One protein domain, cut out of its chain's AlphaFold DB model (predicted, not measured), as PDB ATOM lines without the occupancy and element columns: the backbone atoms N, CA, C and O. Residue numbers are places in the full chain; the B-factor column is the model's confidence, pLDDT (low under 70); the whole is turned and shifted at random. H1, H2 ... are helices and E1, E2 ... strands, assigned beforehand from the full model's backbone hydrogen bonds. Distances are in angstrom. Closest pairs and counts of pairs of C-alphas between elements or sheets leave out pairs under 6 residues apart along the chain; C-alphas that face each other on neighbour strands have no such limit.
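This is residues 198 to 335 of the 335 residues of the protein "Predicted N-acetyltransferase, GNAT family" of Thermococcus kodakarensis (strain ATCC BAA-918 / JCM 12380 / KOD1) (UniProt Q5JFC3). A strongly twisted sheet of six strands is the core of this domain, with H1 crossing one of its faces and the sheet curling round H2 on the other face. Past the E8 end of that sheet a smaller part is added, H3 with the hairpin E6 and E7, and this part lies at one end of the longest axis. The printed part has 138 residues with three named helices and eight named strands, along the chain E1, H1, E2, E3, E4, H2, E5, H3, E6, E7, E8; the class is mixed, helices and strands. The large sheet runs E1, E2, E3, E4, E5, E8 and is mixed, antiparallel from E1 to E4 and parallel from E4 to E8, while E6 and E7 are antiparallel. The whole is compact, with a radius of gyration of the C-alphas of 14.4 A and spans of 45 by 31 by 28 A.

Begin with the large sheet and find C-alpha 202 at (190.416, 327.749, 221.744), where E1, residues 202 to 205, begins. Next across the sheet is E2, residues 240 to 246, 20.1 A long, and then E3, residues 249 to 257, the longest strand at 24.9 A, which bends by 50 degrees at residue 252. E4, residues 265 to 271, is 18.4 A long; E5 is residues 296 to 299, and E8, residues 328 to 331, ends at C-alpha 331 at (201.715, 311.364, 241.623). Now look for the helices: H1, residues 211 to 226, runs 22.3 A from C-alpha 211 at (196.882, 339.303, 229.617), H2 is residues 280 to 291, 16.6 A, and H3 is residues 303 to 311, 12.2 A. The small sheet is E6, residues 315 to 318, and E7, residues 321 to 324.

In the large sheet, E1 and E8 are the edge strands. Look at N 202 and O 245, 2.9 A apart and within hydrogen-bond range, for E1 beside E2. E2, E3 and E4 form a meander, each strand the antiparallel neighbour of the one before; E2 and E3 are a hairpin with N 244 and O 252 at 2.9 A, and E3 and E4 another with N 255 and O 268 at 2.9 A. E4, H2 and E5 make a strand-helix-strand unit, two parallel neighbour strands with a helix between, and its crossover is right-handed; N 266 and O 297 are 2.8 A apart. E5 and E8 are parallel, with N 329 and O 296 at 2.8 A. The large sheet with H1 and H2 makes three layers, helices on both faces of a sheet. H1 runs across the strands, at 87 degrees to E2 on the local plane, with a height over the sheet of 8.9 A; its closest C-alphas to E3 are those of Leu 219 and Gly 252, 6.9 A. H2 is on the opposite face, and its closest C-alphas to E4 are those of Ala 281 and Val 271, 6.5 A. Farther out, H3 only grazes the large sheet, with residues 305 to 309. H2 and H3 are close but not clearly touching, their closest C-alphas being those of Thr 282 and Leu 308, 7.2 A. The C-alphas of Val 310 and Arg 316, the closest of H3 and E6, are 5.3 A apart, and the hairpin E6 and E7 has N 316 and O 323 at 2.9 A. In H1, H2 and H3 every O i to N i+4 pair is within hydrogen-bond range.

The two C-alphas farthest apart are those of Glu 199 and Asp 319, 47.2 A. The printed part has no cut and ends at residue 335, the chain's last. The link from H1 to E2, residues 227 to 239, is long; E3 to E4 and E4 to H2 are short links, and the others are tight. The mean pLDDT of the printed part is 91.8; residues 227 to 228 and 333 to 335 are under 70.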
ATOM      1  N   PRO A 198     187.631 339.421 222.916       94.88
ATOM      2  CA  PRO A 198     187.004 338.937 221.681       94.88
ATOM      3  C   PRO A 198     187.939 338.216 220.700       94.88
ATOM      4  O   PRO A 198     187.466 337.456 219.862       94.88
ATOM      5  N   GLU A 199     189.252 338.436 220.796       95.62
ATOM      6  CA  GLU A 199     190.255 337.829 219.913       95.62
ATOM      7  C   GLU A 199     190.704 336.436 220.382       95.62
ATOM      8  O   GLU A 199     191.493 335.768 219.710       95.62
ATOM      9  N   ARG A 200     190.251 335.996 221.560       96.44
ATOM     10  CA  ARG A 200     190.654 334.730 222.172       96.44
ATOM     11  C   ARG A 200     189.604 333.646 221.936       96.44
ATOM     12  O   ARG A 200     188.469 333.740 222.403       96.44
ATOM     13  N   ASP A 201     190.016 332.568 221.277       97.56
ATOM     14  CA  ASP A 201     189.220 331.350 221.129       97.56
ATOM     15  C   ASP A 201     190.130 330.112 221.099       97.56
ATOM     16  O   ASP A 201     191.257 330.164 220.604       97.56
ATOM     17  N   GLY A 202     189.658 328.998 221.662       98.00
ATOM     18  CA  GLY A 202     190.416 327.749 221.744       98.00
ATOM     19  C   GLY A 202     191.400 327.678 222.917       98.00
ATOM     20  O   GLY A 202     191.298 328.416 223.897       98.00
ATOM     21  N   LEU A 203     192.331 326.720 222.856       98.25
ATOM     22  CA  LEU A 203     193.336 326.499 223.900       98.25
ATOM     23  C   LEU A 203     194.588 327.324 223.641       98.25
ATOM     24  O   LEU A 203     195.262 327.134 222.631       98.25
ATOM     25  N   ILE A 204     194.913 328.212 224.579       98.19
ATOM     26  CA  ILE A 204     195.975 329.202 224.413       98.19
ATOM     27  C   ILE A 204     196.981 329.068 225.550       98.19
ATOM     28  O   ILE A 204     196.617 329.109 226.724       98.19
ATOM     29  N   GLU A 205     198.251 328.900 225.179       97.94
ATOM     30  CA  GLU A 205     199.387 328.861 226.100       97.94
ATOM     31  C   GLU A 205     199.598 330.224 226.768       97.94
ATOM     32  O   GLU A 205     199.709 331.253 226.097       97.94
ATOM     33  N   VAL A 206     199.695 330.217 228.093       97.44
ATOM     34  CA  VAL A 206     199.899 331.414 228.906       97.44
ATOM     35  C   VAL A 206     201.376 331.805 228.910       97.44
ATOM     36  O   VAL A 206     202.246 330.985 229.195       97.44
ATOM     37  N   LYS A 207     201.664 333.083 228.643       94.38
ATOM     38  CA  LYS A 207     203.015 333.660 228.742       94.38
ATOM     39  C   LYS A 207     203.137 334.528 229.993       94.38
ATOM     40  O   LYS A 207     202.201 335.265 230.293       94.38
ATOM     41  N   LYS A 208     204.284 334.480 230.679       91.25
ATOM     42  CA  LYS A 208     204.592 335.351 231.832       91.25
ATOM     43  C   LYS A 208     204.380 336.827 231.458       91.25
ATOM     44  O   LYS A 208     204.759 337.223 230.356       91.25
ATOM     45  N   GLY A 209     203.712 337.590 232.322       89.12
ATOM     46  CA  GLY A 209     203.432 339.018 232.108       89.12
ATOM     47  C   GLY A 209     202.375 339.344 231.046       89.12
ATOM     48  O   GLY A 209     202.176 340.502 230.696       89.12
ATOM     49  N   SER A 210     201.685 338.341 230.492       93.25
ATOM     50  CA  SER A 210     200.640 338.560 229.482       93.25
ATOM     51  C   SER A 210     199.246 338.750 230.088       93.25
ATOM     52  O   SER A 210     198.986 338.388 231.235       93.25
ATOM     53  N   TYR A 211     198.307 339.235 229.271       95.00
ATOM     54  CA  TYR A 211     196.882 339.303 229.617       95.00
ATOM     55  C   TYR A 211     196.341 337.934 230.077       95.00
ATOM     56  O   TYR A 211     195.582 337.828 231.045       95.00
ATOM     57  N   ASP A 212     196.792 336.855 229.429       96.50
ATOM     58  CA  ASP A 212     196.425 335.487 229.793       96.50
ATOM     59  C   ASP A 212     197.037 335.069 231.146       96.50
ATOM     60  O   ASP A 212     196.457 334.246 231.846       96.50
ATOM     61  N   ASN A 213     198.163 335.656 231.577       95.00
ATOM     62  CA  ASN A 213     198.750 335.391 232.898       95.00
ATOM     63  C   ASN A 213     197.888 335.966 234.020       95.00
ATOM     64  O   ASN A 213     197.648 335.278 235.013       95.00
ATOM     65  N   VAL A 214     197.391 337.194 233.850       95.12
ATOM     66  CA  VAL A 214     196.451 337.805 234.801       95.12
ATOM     67  C   VAL A 214     195.144 337.014 234.825       95.12
ATOM     68  O   VAL A 214     194.620 336.699 235.894       95.12
ATOM     69  N   THR A 215     194.659 336.600 233.651       97.19
ATOM     70  CA  THR A 215     193.471 335.744 233.535       97.19
ATOM     71  C   THR A 215     193.663 334.407 234.257       97.19
ATOM     72  O   THR A 215     192.786 333.989 235.011       97.19
ATOM     73  N   LEU A 216     194.815 333.747 234.094       96.94
ATOM     74  CA  LEU A 216     195.152 332.504 234.797       96.94
ATOM     75  C   LEU A 216     195.107 332.691 236.316       96.94
ATOM     76  O   LEU A 216     194.540 331.852 237.016       96.94
ATOM     77  N   TYR A 217     195.670 333.789 236.821       94.00
ATOM     78  CA  TYR A 217     195.649 334.100 238.248       94.00
ATOM     79  C   TYR A 217     194.218 334.282 238.769       94.00
ATOM     80  O   TYR A 217     193.864 333.715 239.801       94.00
ATOM     81  N   LEU A 218     193.358 334.983 238.027       93.69
ATOM     82  CA  LEU A 218     191.943 335.132 238.375       93.69
ATOM     83  C   LEU A 218     191.182 333.799 238.367       93.69
ATOM     84  O   LEU A 218     190.406 333.534 239.286       93.69
ATOM     85  N   LEU A 219     191.438 332.929 237.386       94.81
ATOM     86  CA  LEU A 219     190.855 331.584 237.346       94.81
ATOM     87  C   LEU A 219     191.338 330.713 238.509       94.81
ATOM     88  O   LEU A 219     190.555 329.944 239.063       94.81
ATOM     89  N   TYR A 220     192.611 330.833 238.889       92.25
ATOM     90  CA  TYR A 220     193.167 330.175 240.068       92.25
ATOM     91  C   TYR A 220     192.455 330.638 241.347       92.25
ATOM     92  O   TYR A 220     192.020 329.799 242.139       92.25
ATOM     93  N   LEU A 221     192.258 331.951 241.517       88.56
ATOM     94  CA  LEU A 221     191.487 332.500 242.634       88.56
ATOM     95  C   LEU A 221     190.038 331.977 242.632       88.56
ATOM     96  O   LEU A 221     189.517 331.612 243.687       88.56
ATOM     97  N   GLU A 222     189.389 331.871 241.465       89.44
ATOM     98  CA  GLU A 222     188.049 331.270 241.334       89.44
ATOM     99  C   GLU A 222     188.048 329.783 241.740       89.44
ATOM    100  O   GLU A 222     187.120 329.321 242.406       89.44
ATOM    101  N   ALA A 223     189.097 329.032 241.391       88.88
ATOM    102  CA  ALA A 223     189.220 327.620 241.739       88.88
ATOM    103  C   ALA A 223     189.296 327.412 243.258       88.88
ATOM    104  O   ALA A 223     188.471 326.688 243.824       88.88
ATOM    105  N   ILE A 224     190.231 328.090 243.933       85.25
ATOM    106  CA  ILE A 224     190.444 327.923 245.380       85.25
ATOM    107  C   ILE A 224     189.277 328.473 246.211       85.25
ATOM    108  O   ILE A 224     188.969 327.930 247.268       85.25
ATOM    109  N   SER A 225     188.582 329.503 245.716       79.25
ATOM    110  CA  SER A 225     187.411 330.081 246.386       79.25
ATOM    111  C   SER A 225     186.138 329.256 246.193       79.25
ATOM    112  O   SER A 225     185.304 329.167 247.093       79.25
ATOM    113  N   GLY A 226     185.955 328.679 245.004       70.94
ATOM    114  CA  GLY A 226     184.696 328.068 244.599       70.94
ATOM    115  C   GLY A 226     184.568 326.587 244.937       70.94
ATOM    116  O   GLY A 226     183.457 326.144 245.239       70.94
ATOM    117  N   ASP A 227     185.658 325.826 244.845       66.44
ATOM    118  CA  ASP A 227     185.619 324.360 244.927       66.44
ATOM    119  C   ASP A 227     186.388 323.788 246.123       66.44
ATOM    120  O   ASP A 227     186.456 322.568 246.258       66.44
ATOM    121  N   ASN A 228     186.952 324.648 246.983       62.19
ATOM    122  CA  ASN A 228     187.788 324.242 248.118       62.19
ATOM    123  C   ASN A 228     188.899 323.257 247.694       62.19
ATOM    124  O   ASN A 228     189.189 322.271 248.371       62.19
ATOM    125  N   VAL A 229     189.463 323.491 246.506       70.81
ATOM    126  CA  VAL A 229     190.567 322.703 245.961       70.81
ATOM    127  C   VAL A 229     191.884 323.230 246.514       70.81
ATOM    128  O   VAL A 229     192.140 324.433 246.500       70.81
ATOM    129  N   ASN A 230     192.753 322.322 246.954       73.69
ATOM    130  CA  ASN A 230     194.087 322.648 247.465       73.69
ATOM    131  C   ASN A 230     195.085 322.871 246.318       73.69
ATOM    132  O   ASN A 230     196.137 322.237 246.253       73.69
ATOM    133  N   PHE A 231     194.749 323.752 245.377       83.31
ATOM    134  CA  PHE A 231     195.666 324.124 244.308       83.31
ATOM    135  C   PHE A 231     196.733 325.085 244.828       83.31
ATOM    136  O   PHE A 231     196.445 326.104 245.460       83.31
ATOM    137  N   LYS A 232     197.987 324.789 244.494       84.19
ATOM    138  CA  LYS A 232     199.068 325.773 244.585       84.19
ATOM    139  C   LYS A 232     198.891 326.808 243.488       84.19
ATOM    140  O   LYS A 232     198.315 326.512 242.446       84.19
ATOM    141  N   ARG A 233     199.393 328.019 243.678       87.06
ATOM    142  CA  ARG A 233     199.397 328.992 242.585       87.06
ATOM    143  C   ARG A 233     200.217 328.430 241.409       87.06
ATOM    144  O   ARG A 233     201.349 328.009 241.652       87.06
ATOM    145  N   PRO A 234     199.696 328.421 240.168       87.50
ATOM    146  CA  PRO A 234     200.520 328.147 238.997       87.50
ATOM    147  C   PRO A 234     201.674 329.153 238.943       87.50
ATOM    148  O   PRO A 234     201.427 330.355 238.911       87.50
ATOM    149  N   ASN A 235     202.917 328.676 238.972       86.69
ATOM    150  CA  ASN A 235     204.105 329.517 238.837       86.69
ATOM    151  C   ASN A 235     204.738 329.235 237.472       86.69
ATOM    152  O   ASN A 235     205.250 328.141 237.229       86.69
ATOM    153  N   LEU A 236     204.700 330.235 236.588       89.38
ATOM    154  CA  LEU A 236     205.145 330.106 235.199       89.38
ATOM    155  C   LEU A 236     206.674 330.025 235.019       89.38
ATOM    156  O   LEU A 236     207.148 329.963 233.888       89.38
ATOM    157  N   GLU A 237     207.458 330.025 236.099       87.00
ATOM    158  CA  GLU A 237     208.907 329.784 236.041       87.00
ATOM    159  C   GLU A 237     209.253 328.301 235.891       87.00
ATOM    160  O   GLU A 237     210.271 327.960 235.296       87.00
ATOM    161  N   TRP A 238     208.404 327.414 236.410       85.44
ATOM    162  CA  TRP A 238     208.630 325.963 236.389       85.44
ATOM    163  C   TRP A 238     207.384 325.154 235.999       85.44
ATOM    164  O   TRP A 238     207.488 323.963 235.701       85.44
ATOM    165  N   MET A 239     206.215 325.797 235.934       91.94
ATOM    166  CA  MET A 239     205.012 325.266 235.303       91.94
ATOM    167  C   MET A 239     204.707 326.003 233.997       91.94
ATOM    168  O   MET A 239     205.150 327.115 233.740       91.94
ATOM    169  N   ARG A 240     203.872 325.375 233.182       95.56
ATOM    170  CA  ARG A 240     203.220 325.928 232.001       95.56
ATOM    171  C   ARG A 240     201.717 325.830 232.207       95.56
ATOM    172  O   ARG A 240     201.246 325.003 232.990       95.56
ATOM    173  N   ALA A 241     200.951 326.655 231.513       97.75
ATOM    174  CA  ALA A 241     199.501 326.603 231.594       97.75
ATOM    175  C   ALA A 241     198.872 326.933 230.248       97.75
ATOM    176  O   ALA A 241     199.405 327.743 229.490       97.75
ATOM    177  N   LYS A 242     197.704 326.344 229.989       98.62
ATOM    178  CA  LYS A 242     196.821 326.776 228.907       98.62
ATOM    179  C   LYS A 242     195.464 327.165 229.454       98.62
ATOM    180  O   LYS A 242     194.920 326.475 230.318       98.62
ATOM    181  N   ILE A 243     194.907 328.239 228.911       98.75
ATOM    182  CA  ILE A 243     193.528 328.654 229.157       98.75
ATOM    183  C   ILE A 243     192.687 328.212 227.972       98.75
ATOM    184  O   ILE A 243     193.059 328.418 226.817       98.75
ATOM    185  N   LEU A 244     191.542 327.611 228.268       98.69
ATOM    186  CA  LEU A 244     190.504 327.411 227.276       98.69
ATOM    187  C   LEU A 244     189.657 328.674 227.172       98.69
ATOM    188  O   LEU A 244     188.960 329.021 228.124       98.69
ATOM    189  N   TRP A 245     189.660 329.298 226.006       98.56
ATOM    190  CA  TRP A 245     188.785 330.402 225.643       98.56
ATOM    191  C   TRP A 245     187.644 329.913 224.754       98.56
ATOM    192  O   TRP A 245     187.821 329.010 223.934       98.56
ATOM    193  N   LYS A 246     186.460 330.498 224.931       97.88
ATOM    194  CA  LYS A 246     185.304 330.261 224.069       97.88
ATOM    195  C   LYS A 246     184.574 331.572 223.840       97.88
ATOM    196  O   LYS A 246     184.037 332.136 224.793       97.88
ATOM    197  N   ASN A 247     184.533 332.032 222.590       96.38
ATOM    198  CA  ASN A 247     183.907 333.307 222.214       96.38
ATOM    199  C   ASN A 247     184.419 334.487 223.064       96.38
ATOM    200  O   ASN A 247     183.636 335.298 223.560       96.38
ATOM    201  N   GLY A 248     185.729 334.529 223.305       97.19
ATOM    202  CA  GLY A 248     186.373 335.565 224.100       97.19
ATOM    203  C   GLY A 248     186.141 335.516 225.606       97.19
ATOM    204  O   GLY A 248     186.561 336.432 226.307       97.19
ATOM    205  N   GLU A 249     185.521 334.459 226.133       98.06
ATOM    206  CA  GLU A 249     185.408 334.234 227.572       98.06
ATOM    207  C   GLU A 249     186.272 333.038 228.019       98.06
ATOM    208  O   GLU A 249     186.219 331.977 227.384       98.06
ATOM    209  N   PRO A 250     187.043 333.139 229.123       98.31
ATOM    210  CA  PRO A 250     187.827 332.013 229.596       98.31
ATOM    211  C   PRO A 250     186.921 331.020 230.327       98.31
ATOM    212  O   PRO A 250     186.176 331.357 231.253       98.31
ATOM    213  N   VAL A 251     186.999 329.767 229.903       98.25
ATOM    214  CA  VAL A 251     186.194 328.639 230.378       98.25
ATOM    215  C   VAL A 251     186.837 327.947 231.578       98.25
ATOM    216  O   VAL A 251     186.150 327.459 232.481       98.25
ATOM    217  N   GLY A 252     188.161 327.878 231.575       97.75
ATOM    218  CA  GLY A 252     188.950 327.105 232.518       97.75
ATOM    219  C   GLY A 252     190.406 327.052 232.083       97.75
ATOM    220  O   GLY A 252     190.772 327.623 231.055       97.75
ATOM    221  N   TYR A 253     191.231 326.363 232.857       98.38
ATOM    222  CA  TYR A 253     192.642 326.191 232.542       98.38
ATOM    223  C   TYR A 253     193.122 324.799 232.931       98.38
ATOM    224  O   TYR A 253     192.478 324.087 233.708       98.38
ATOM    225  N   TYR A 254     194.293 324.441 232.423       97.88
ATOM    226  CA  TYR A 254     195.097 323.382 233.004       97.88
ATOM    227  C   TYR A 254     196.556 323.832 233.126       97.88
ATOM    228  O   TYR A 254     197.038 324.609 232.300       97.88
ATOM    229  N   ALA A 255     197.240 323.373 234.173       97.00
ATOM    230  CA  ALA A 255     198.645 323.674 234.441       97.00
ATOM    231  C   ALA A 255     199.463 322.380 234.500       97.00
ATOM    232  O   ALA A 255     199.004 321.370 235.040       97.00
ATOM    233  N   TYR A 256     200.664 322.405 233.925       96.50
ATOM    234  CA  TYR A 256     201.507 321.232 233.740       96.50
ATOM    235  C   TYR A 256     202.998 321.574 233.793       96.50
ATOM    236  O   TYR A 256     203.386 322.715 233.570       96.50
ATOM    237  N   SER A 257     203.853 320.591 234.043       95.19
ATOM    238  CA  SER A 257     205.303 320.688 233.834       95.19
ATOM    239  C   SER A 257     205.753 319.599 232.864       95.19
ATOM    240  O   SER A 257     205.050 318.606 232.676       95.19
ATOM    241  N   VAL A 258     206.895 319.788 232.206       91.44
ATOM    242  CA  VAL A 258     207.438 318.799 231.253       91.44
ATOM    243  C   VAL A 258     208.513 317.926 231.910       91.44
ATOM    244  O   VAL A 258     208.503 316.717 231.710       91.44
ATOM    245  N   ASP A 259     209.356 318.512 232.770       78.75
ATOM    246  CA  ASP A 259     210.592 317.864 233.242       78.75
ATOM    247  C   ASP A 259     210.705 317.709 234.772       78.75
ATOM    248  O   ASP A 259     211.718 317.219 235.265       78.75
ATOM    249  N   ALA A 260     209.679 318.073 235.553       75.44
ATOM    250  CA  ALA A 260     209.776 318.068 237.021       75.44
ATOM    251  C   ALA A 260     209.883 316.654 237.634       75.44
ATOM    252  O   ALA A 260     210.471 316.477 238.700       75.44
ATOM    253  N   HIS A 261     209.341 315.633 236.956       78.12
ATOM    254  CA  HIS A 261     209.226 314.268 237.487       78.12
ATOM    255  C   HIS A 261     209.554 313.185 236.452       78.12
ATOM    256  O   HIS A 261     208.920 312.129 236.441       78.12
ATOM    257  N   LYS A 262     210.517 313.437 235.551       86.31
ATOM    258  CA  LYS A 262     210.905 312.539 234.435       86.31
ATOM    259  C   LYS A 262     209.826 312.337 233.354       86.31
ATOM    260  O   LYS A 262     210.161 311.929 232.245       86.31
ATOM    261  N   TYR A 263     208.567 312.647 233.649       92.75
ATOM    262  CA  TYR A 263     207.448 312.638 232.713       92.75
ATOM    263  C   TYR A 263     206.672 313.959 232.789       92.75
ATOM    264  O   TYR A 263     206.589 314.551 233.876       92.75
ATOM    265  N   PRO A 264     206.027 314.380 231.686       95.88
ATOM    266  CA  PRO A 264     205.098 315.496 231.713       95.88
ATOM    267  C   PRO A 264     204.014 315.264 232.762       95.88
ATOM    268  O   PRO A 264     203.394 314.200 232.797       95.88
ATOM    269  N   THR A 265     203.798 316.249 233.625       95.56
ATOM    270  CA  THR A 265     202.919 316.139 234.791       95.56
ATOM    271  C   THR A 265     201.801 317.158 234.695       95.56
ATOM    272  O   THR A 265     202.063 318.354 234.627       95.56
ATOM    273  N   LEU A 266     200.554 316.690 234.705       95.94
ATOM    274  CA  LEU A 266     199.376 317.530 234.861       95.94
ATOM    275  C   LEU A 266     199.169 317.811 236.350       95.94
ATOM    276  O   LEU A 266     198.811 316.906 237.103       95.94
ATOM    277  N   HIS A 267     199.377 319.061 236.749       93.81
ATOM    278  CA  HIS A 267     199.243 319.494 238.139       93.81
ATOM    279  C   HIS A 267     197.814 319.925 238.460       93.81
ATOM    280  O   HIS A 267     197.293 319.667 239.540       93.81
ATOM    281  N   GLN A 268     197.175 320.637 237.527       94.62
ATOM    282  CA  GLN A 268     195.868 321.243 237.764       94.62
ATOM    283  C   GLN A 268     195.013 321.191 236.516       94.62
ATOM    284  O   GLN A 268     195.497 321.407 235.408       94.62
ATOM    285  N   ILE A 269     193.717 320.980 236.719       95.75
ATOM    286  CA  ILE A 269     192.691 321.178 235.706       95.75
ATOM    287  C   ILE A 269     191.459 321.775 236.378       95.75
ATOM    288  O   ILE A 269     190.948 321.244 237.364       95.75
ATOM    289  N   PHE A 270     190.988 322.897 235.852       95.88
ATOM    290  CA  PHE A 270     189.882 323.651 236.424       95.88
ATOM    291  C   PHE A 270     188.911 324.094 235.337       95.88
ATOM    292  O   PHE A 270     189.315 324.590 234.289       95.88
ATOM    293  N   VAL A 271     187.613 323.959 235.614       96.44
ATOM    294  CA  VAL A 271     186.537 324.499 234.778       96.44
ATOM    295  C   VAL A 271     185.621 325.339 235.654       96.44
ATOM    296  O   VAL A 271     185.066 324.842 236.648       96.44
ATOM    297  N   ARG A 272     185.408 326.593 235.249       95.31
ATOM    298  CA  ARG A 272     184.508 327.521 235.941       95.31
ATOM    299  C   ARG A 272     183.102 326.940 236.007       95.31
ATOM    300  O   ARG A 272     182.634 326.291 235.066       95.31
ATOM    301  N   LYS A 273     182.394 327.189 237.112       93.12
ATOM    302  CA  LYS A 273     181.110 326.530 237.429       93.12
ATOM    303  C   LYS A 273     180.086 326.616 236.297       93.12
ATOM    304  O   LYS A 273     179.478 325.604 235.951       93.12
ATOM    305  N   LYS A 274     179.954 327.787 235.671       94.25
ATOM    306  CA  LYS A 274     178.982 328.031 234.593       94.25
ATOM    307  C   LYS A 274     179.251 327.274 233.287       94.25
ATOM    308  O   LYS A 274     178.344 327.125 232.477       94.25
ATOM    309  N   PHE A 275     180.463 326.753 233.096       96.00
ATOM    310  CA  PHE A 275     180.846 325.982 231.910       96.00
ATOM    311  C   PHE A 275     180.960 324.472 232.173       96.00
ATOM    312  O   PHE A 275     181.340 323.693 231.295       96.00
ATOM    313  N   ARG A 276     180.633 324.011 233.385       93.44
ATOM    314  CA  ARG A 276     180.673 322.580 233.712       93.44
ATOM    315  C   ARG A 276     179.619 321.802 232.930       93.44
ATOM    316  O   ARG A 276     178.626 322.350 232.467       93.44
ATOM    317  N   ARG A 277     179.842 320.486 232.819       91.69
ATOM    318  CA  ARG A 277     178.965 319.521 232.122       91.69
ATOM    319  C   ARG A 277     178.870 319.708 230.597       91.69
ATOM    320  O   ARG A 277     178.079 319.025 229.962       91.69
ATOM    321  N   GLN A 278     179.730 320.540 230.005       94.94
ATOM    322  CA  GLN A 278     179.814 320.768 228.551       94.94
ATOM    323  C   GLN A 278     181.022 320.071 227.887       94.94
ATOM    324  O   GLN A 278     181.370 320.366 226.751       94.94
ATOM    325  N   GLY A 279     181.714 319.169 228.598       95.75
ATOM    326  CA  GLY A 279     182.866 318.427 228.059       95.75
ATOM    327  C   GLY A 279     184.198 319.192 228.024       95.75
ATOM    328  O   GLY A 279     185.203 318.641 227.589       95.75
ATOM    329  N   HIS A 280     184.259 320.426 228.532       97.69
ATOM    330  CA  HIS A 280     185.474 321.251 228.483       97.69
ATOM    331  C   HIS A 280     186.683 320.660 229.226       97.69
ATOM    332  O   HIS A 280     187.798 320.731 228.718       97.69
ATOM    333  N   ALA A 281     186.474 320.002 230.374       96.88
ATOM    334  CA  ALA A 281     187.552 319.287 231.066       96.88
ATOM    335  C   ALA A 281     188.108 318.129 230.218       96.88
ATOM    336  O   ALA A 281     189.315 317.924 230.164       96.88
ATOM    337  N   THR A 282     187.237 317.404 229.506       97.44
ATOM    338  CA  THR A 282     187.648 316.346 228.572       97.44
ATOM    339  C   THR A 282     188.492 316.911 227.435       97.44
ATOM    340  O   THR A 282     189.505 316.320 227.082       97.44
ATOM    341  N   MET A 283     188.106 318.063 226.885       97.75
ATOM    342  CA  MET A 283     188.854 318.712 225.811       97.75
ATOM    343  C   MET A 283     190.257 319.141 226.260       97.75
ATOM    344  O   MET A 283     191.226 318.824 225.580       97.75
ATOM    345  N   MET A 284     190.374 319.784 227.427       98.50
ATOM    346  CA  MET A 284     191.670 320.173 228.002       98.50
ATOM    347  C   MET A 284     192.559 318.968 228.316       98.50
ATOM    348  O   MET A 284     193.744 318.973 228.000       98.50
ATOM    349  N   LEU A 285     191.987 317.909 228.895       97.75
ATOM    350  CA  LEU A 285     192.735 316.690 229.191       97.75
ATOM    351  C   LEU A 285     193.219 315.994 227.910       97.75
ATOM    352  O   LEU A 285     194.359 315.543 227.855       97.75
ATOM    353  N   ASN A 286     192.388 315.935 226.867       97.31
ATOM    354  CA  ASN A 286     192.793 315.379 225.577       97.31
ATOM    355  C   ASN A 286     193.899 316.207 224.915       97.31
ATOM    356  O   ASN A 286     194.818 315.622 224.353       97.31
ATOM    357  N   ASP A 287     193.849 317.538 224.998       98.31
ATOM    358  CA  ASP A 287     194.920 318.401 224.486       98.31
ATOM    359  C   ASP A 287     196.261 318.130 225.185       98.31
ATOM    360  O   ASP A 287     197.280 317.934 224.518       98.31
ATOM    361  N   PHE A 288     196.253 318.012 226.517       98.00
ATOM    362  CA  PHE A 288     197.437 317.619 227.282       98.00
ATOM    363  C   PHE A 288     197.963 316.242 226.849       98.00
ATOM    364  O   PHE A 288     199.137 316.097 226.515       98.00
ATOM    365  N   LEU A 289     197.089 315.235 226.779       96.75
ATOM    366  CA  LEU A 289     197.463 313.873 226.385       96.75
ATOM    367  C   LEU A 289     197.975 313.788 224.941       96.75
ATOM    368  O   LEU A 289     198.853 312.980 224.651       96.75
ATOM    369  N   ASN A 290     197.438 314.592 224.027       96.88
ATOM    370  CA  ASN A 290     197.883 314.631 222.634       96.88
ATOM    371  C   ASN A 290     199.212 315.376 222.479       96.88
ATOM    372  O   ASN A 290     200.010 315.015 221.617       96.88
ATOM    373  N   SER A 291     199.471 316.368 223.335       96.88
ATOM    374  CA  SER A 291     200.763 317.062 223.396       96.88
ATOM    375  C   SER A 291     201.891 316.138 223.880       96.88
ATOM    376  O   SER A 291     203.050 316.349 223.530       96.88
ATOM    377  N   PHE A 292     201.556 315.096 224.651       96.00
ATOM    378  CA  PHE A 292     202.505 314.149 225.236       96.00
ATOM    379  C   PHE A 292     202.065 312.696 224.974       96.00
ATOM    380  O   PHE A 292     201.377 312.093 225.800       96.00
ATOM    381  N   PRO A 293     202.455 312.094 223.834       92.00
ATOM    382  CA  PRO A 293     201.966 310.773 223.424       92.00
ATOM    383  C   PRO A 293     202.471 309.607 224.292       92.00
ATOM    384  O   PRO A 293     201.928 308.507 224.202       92.00
ATOM    385  N   GLY A 294     203.503 309.828 225.112       93.56
ATOM    386  CA  GLY A 294     204.056 308.835 226.034       93.56
ATOM    387  C   GLY A 294     203.337 308.770 227.385       93.56
ATOM    388  O   GLY A 294     202.201 309.222 227.541       93.56
ATOM    389  N   THR A 295     204.028 308.204 228.375       94.81
ATOM    390  CA  THR A 295     203.572 308.207 229.770       94.81
ATOM    391  C   THR A 295     203.519 309.633 230.306       94.81
ATOM    392  O   THR A 295     204.479 310.391 230.156       94.81
ATOM    393  N   VAL A 296     202.419 309.971 230.974       96.31
ATOM    394  CA  VAL A 296     202.246 311.244 231.687       96.31
ATOM    395  C   VAL A 296     201.862 311.006 233.142       96.31
ATOM    396  O   VAL A 296     201.294 309.968 233.488       96.31
ATOM    397  N   LEU A 297     202.141 311.981 233.998       96.12
ATOM    398  CA  LEU A 297     201.745 311.976 235.401       96.12
ATOM    399  C   LEU A 297     200.504 312.845 235.609       96.12
ATOM    400  O   LEU A 297     200.364 313.897 234.990       96.12
ATOM    401  N   ILE A 298     199.614 312.409 236.496       95.12
ATOM    402  CA  ILE A 298     198.482 313.191 236.996       95.12
ATOM    403  C   ILE A 298     198.685 313.368 238.502       95.12
ATOM    404  O   ILE A 298     198.713 312.375 239.236       95.12
ATOM    405  N   GLU A 299     198.854 314.611 238.949       92.75
ATOM    406  CA  GLU A 299     199.017 314.932 240.369       92.75
ATOM    407  C   GLU A 299     197.665 314.903 241.085       92.75
ATOM    408  O   GLU A 299     196.703 315.520 240.631       92.75
ATOM    409  N   ASP A 300     197.615 314.144 242.181       89.88
ATOM    410  CA  ASP A 300     196.536 314.097 243.175       89.88
ATOM    411  C   ASP A 300     195.110 314.336 242.620       89.88
ATOM    412  O   ASP A 300     194.429 315.305 242.981       89.88
ATOM    413  N   PRO A 301     194.623 313.491 241.684       90.94
ATOM    414  CA  PRO A 301     193.346 313.736 241.036       90.94
ATOM    415  C   PRO A 301     192.199 313.615 242.041       90.94
ATOM    416  O   PRO A 301     191.948 312.544 242.600       90.94
ATOM    417  N   ASN A 302     191.429 314.694 242.196       88.88
ATOM    418  CA  ASN A 302     190.181 314.671 242.957       88.88
ATOM    419  C   ASN A 302     189.136 313.737 242.316       88.88
ATOM    420  O   ASN A 302     189.273 313.304 241.170       88.88
ATOM    421  N   GLU A 303     188.045 313.452 243.028       90.50
ATOM    422  CA  GLU A 303     187.015 312.507 242.579       90.50
ATOM    423  C   GLU A 303     186.446 312.828 241.181       90.50
ATOM    424  O   GLU A 303     186.216 311.923 240.374       90.50
ATOM    425  N   ALA A 304     186.252 314.111 240.858       90.06
ATOM    426  CA  ALA A 304     185.754 314.531 239.552       90.06
ATOM    427  C   ALA A 304     186.760 314.214 238.434       90.06
ATOM    428  O   ALA A 304     186.377 313.671 237.393       90.06
ATOM    429  N   THR A 305     188.044 314.489 238.664       91.88
ATOM    430  CA  THR A 305     189.127 314.127 237.744       91.88
ATOM    431  C   THR A 305     189.256 312.611 237.628       91.88
ATOM    432  O   THR A 305     189.337 312.099 236.517       91.88
ATOM    433  N   GLN A 306     189.166 311.856 238.726       94.19
ATOM    434  CA  GLN A 306     189.173 310.388 238.687       94.19
ATOM    435  C   GLN A 306     188.028 309.828 237.832       94.19
ATOM    436  O   GLN A 306     188.253 308.966 236.982       94.19
ATOM    437  N   ASN A 307     186.806 310.344 238.005       93.38
ATOM    438  CA  ASN A 307     185.650 309.969 237.186       93.38
ATOM    439  C   ASN A 307     185.883 310.261 235.697       93.38
ATOM    440  O   ASN A 307     185.526 309.451 234.842       93.38
ATOM    441  N   LEU A 308     186.506 311.400 235.383       94.44
ATOM    442  CA  LEU A 308     186.880 311.750 234.015       94.44
ATOM    443  C   LEU A 308     187.911 310.767 233.438       94.44
ATOM    444  O   LEU A 308     187.734 310.306 232.313       94.44
ATOM    445  N   LEU A 309     188.945 310.407 234.199       96.69
ATOM    446  CA  LEU A 309     189.973 309.456 233.765       96.69
ATOM    447  C   LEU A 309     189.393 308.061 233.499       96.69
ATOM    448  O   LEU A 309     189.736 307.439 232.493       96.69
ATOM    449  N   VAL A 310     188.472 307.598 234.349       96.31
ATOM    450  CA  VAL A 310     187.756 306.326 234.149       96.31
ATOM    451  C   VAL A 310     186.878 306.380 232.901       96.31
ATOM    452  O   VAL A 310     186.909 305.462 232.087       96.31
ATOM    453  N   LYS A 311     186.139 307.478 232.696       94.56
ATOM    454  CA  LYS A 311     185.305 307.675 231.498       94.56
ATOM    455  C   LYS A 311     186.116 307.636 230.197       94.56
ATOM    456  O   LYS A 311     185.581 307.253 229.163       94.56
ATOM    457  N   LEU A 312     187.381 308.047 230.247       94.94
ATOM    458  CA  LEU A 312     188.301 308.032 229.106       94.94
ATOM    459  C   LEU A 312     189.127 306.742 229.005       94.94
ATOM    460  O   LEU A 312     190.047 306.679 228.194       94.94
ATOM    461  N   SER A 313     188.825 305.725 229.818       95.94
ATOM    462  CA  SER A 313     189.552 304.447 229.856       95.94
ATOM    463  C   SER A 313     191.049 304.582 230.180       95.94
ATOM    464  O   SER A 313     191.844 303.688 229.887       95.94
ATOM    465  N   LEU A 314     191.448 305.694 230.807       96.25
ATOM    466  CA  LEU A 314     192.816 305.939 231.285       96.25
ATOM    467  C   LEU A 314     193.041 305.373 232.691       96.25
ATOM    468  O   LEU A 314     194.175 305.180 233.125       96.25
ATOM    469  N   ALA A 315     191.948 305.108 233.403       96.81
ATOM    470  CA  ALA A 315     191.943 304.466 234.702       96.81
ATOM    471  C   ALA A 315     190.748 303.514 234.827       96.81
ATOM    472  O   ALA A 315     189.791 303.587 234.057       96.81
ATOM    473  N   ARG A 316     190.779 302.643 235.833       96.38
ATOM    474  CA  ARG A 316     189.652 301.786 236.226       96.38
ATOM    475  C   ARG A 316     189.384 301.908 237.719       96.38
ATOM    476  O   ARG A 316     190.308 302.144 238.494       96.38
ATOM    477  N   ARG A 317     188.122 301.738 238.120       95.62
ATOM    478  CA  ARG A 317     187.731 301.664 239.535       95.62
ATOM    479  C   ARG A 317     188.195 300.333 240.126       95.62
ATOM    480  O   ARG A 317     188.027 299.293 239.495       95.62
ATOM    481  N   VAL A 318     188.754 300.395 241.328       93.81
ATOM    482  CA  VAL A 318     189.130 299.242 242.159       93.81
ATOM    483  C   VAL A 318     188.601 299.465 243.576       93.81
ATOM    484  O   VAL A 318     188.216 300.588 243.911       93.81
ATOM    485  N   ASP A 319     188.605 298.430 244.420       86.75
ATOM    486  CA  ASP A 319     188.018 298.465 245.773       86.75
ATOM    487  C   ASP A 319     188.480 299.662 246.623       86.75
ATOM    488  O   ASP A 319     187.733 300.164 247.461       86.75
ATOM    489  N   ARG A 320     189.709 300.147 246.397       81.50
ATOM    490  CA  ARG A 320     190.286 301.315 247.079       81.50
ATOM    491  C   ARG A 320     190.790 302.377 246.098       81.50
ATOM    492  O   ARG A 320     191.964 302.729 246.111       81.50
ATOM    493  N   GLY A 321     189.898 302.902 245.257       87.38
ATOM    494  CA  GLY A 321     190.158 304.100 244.449       87.38
ATOM    495  C   GLY A 321     190.200 303.829 242.948       87.38
ATOM    496  O   GLY A 321     189.241 303.297 242.379       87.38
ATOM    497  N   ILE A 322     191.276 304.264 242.290       93.94
ATOM    498  CA  ILE A 322     191.496 304.037 240.859       93.94
ATOM    499  C   ILE A 322     192.903 303.513 240.580       93.94
ATOM    500  O   ILE A 322     193.863 303.901 241.238       93.94
ATOM    501  N   GLU A 323     193.020 302.671 239.558       94.25
ATOM    502  CA  GLU A 323     194.294 302.221 238.996       94.25
ATOM    503  C   GLU A 323     194.442 302.705 237.557       94.25
ATOM    504  O   GLU A 323     193.461 302.764 236.814       94.25
ATOM    505  N   SER A 324     195.675 303.011 237.151       94.38
ATOM    506  CA  SER A 324     195.987 303.350 235.762       94.38
ATOM    507  C   SER A 324     195.862 302.138 234.836       94.38
ATOM    508  O   SER A 324     196.179 301.012 235.215       94.38
ATOM    509  N   THR A 325     195.458 302.383 233.587       93.50
ATOM    510  CA  THR A 325     195.484 301.392 232.495       93.50
ATOM    511  C   THR A 325     196.804 301.372 231.713       93.50
ATOM    512  O   THR A 325     196.949 300.592 230.775       93.50
ATOM    513  N   GLY A 326     197.777 302.206 232.099       92.19
ATOM    514  CA  GLY A 326     199.157 302.191 231.602       92.19
ATOM    515  C   GLY A 326     199.646 303.529 231.045       92.19
ATOM    516  O   GLY A 326     200.801 303.884 231.254       92.19
ATOM    517  N   ARG A 327     198.777 304.309 230.381       92.50
ATOM    518  CA  ARG A 327     199.170 305.597 229.761       92.50
ATOM    519  C   ARG A 327     199.471 306.697 230.784       92.50
ATOM    520  O   ARG A 327     200.281 307.580 230.516       92.50
ATOM    521  N   ILE A 328     198.801 306.665 231.931       95.62
ATOM    522  CA  ILE A 328     198.968 307.661 232.993       95.62
ATOM    523  C   ILE A 328     199.635 307.038 234.219       95.62
ATOM    524  O   ILE A 328     199.566 305.832 234.433       95.62
ATOM    525  N   MET A 329     200.241 307.846 235.068       94.88
ATOM    526  CA  MET A 329     200.686 307.449 236.401       94.88
ATOM    527  C   MET A 329     200.201 308.490 237.410       94.88
ATOM    528  O   MET A 329     200.055 309.662 237.067       94.88
ATOM    529  N   PHE A 330     199.918 308.072 238.641       93.56
ATOM    530  CA  PHE A 330     199.468 308.989 239.688       93.56
ATOM    531  C   PHE A 330     200.648 309.445 240.530       93.56
ATOM    532  O   PHE A 330     201.416 308.617 241.021       93.56
ATOM    533  N   LEU A 331     200.771 310.758 240.698       89.00
ATOM    534  CA  LEU A 331     201.715 311.364 241.623       89.00
ATOM    535  C   LEU A 331     200.943 311.749 242.899       89.00
ATOM    536  O   LEU A 331     200.019 312.561 242.802       89.00
ATOM    537  N   PRO A 332     201.246 311.159 244.072       79.31
ATOM    538  CA  PRO A 332     200.619 311.569 245.325       79.31
ATOM    539  C   PRO A 332     200.988 313.026 245.646       79.31
ATOM    540  O   PRO A 332     202.138 313.422 245.466       79.31
ATOM    541  N   GLY A 333     200.012 313.821 246.095       65.19
ATOM    542  CA  GLY A 333     200.196 315.254 246.341       65.19
ATOM    543  C   GLY A 333     201.235 315.532 247.431       65.19
ATOM    544  O   GLY A 333     201.118 315.032 248.550       65.19
ATOM    545  N   GLY A 334     202.255 316.334 247.109       51.28
ATOM    546  CA  GLY A 334     203.322 316.698 248.042       51.28
ATOM    547  C   GLY A 334     204.531 317.330 247.354       51.28
ATOM    548  O   GLY A 334     205.481 316.633 247.013       51.28
ATOM    549  N   ILE A 335     204.492 318.657 247.198       40.44
ATOM    550  CA  ILE A 335     205.690 319.508 247.048       40.44
ATOM    551  C   ILE A 335     205.590 320.663 248.032       40.44
ATOM    552  O   ILE A 335     204.561 321.369 247.969       40.44
TER     553      ILE A 335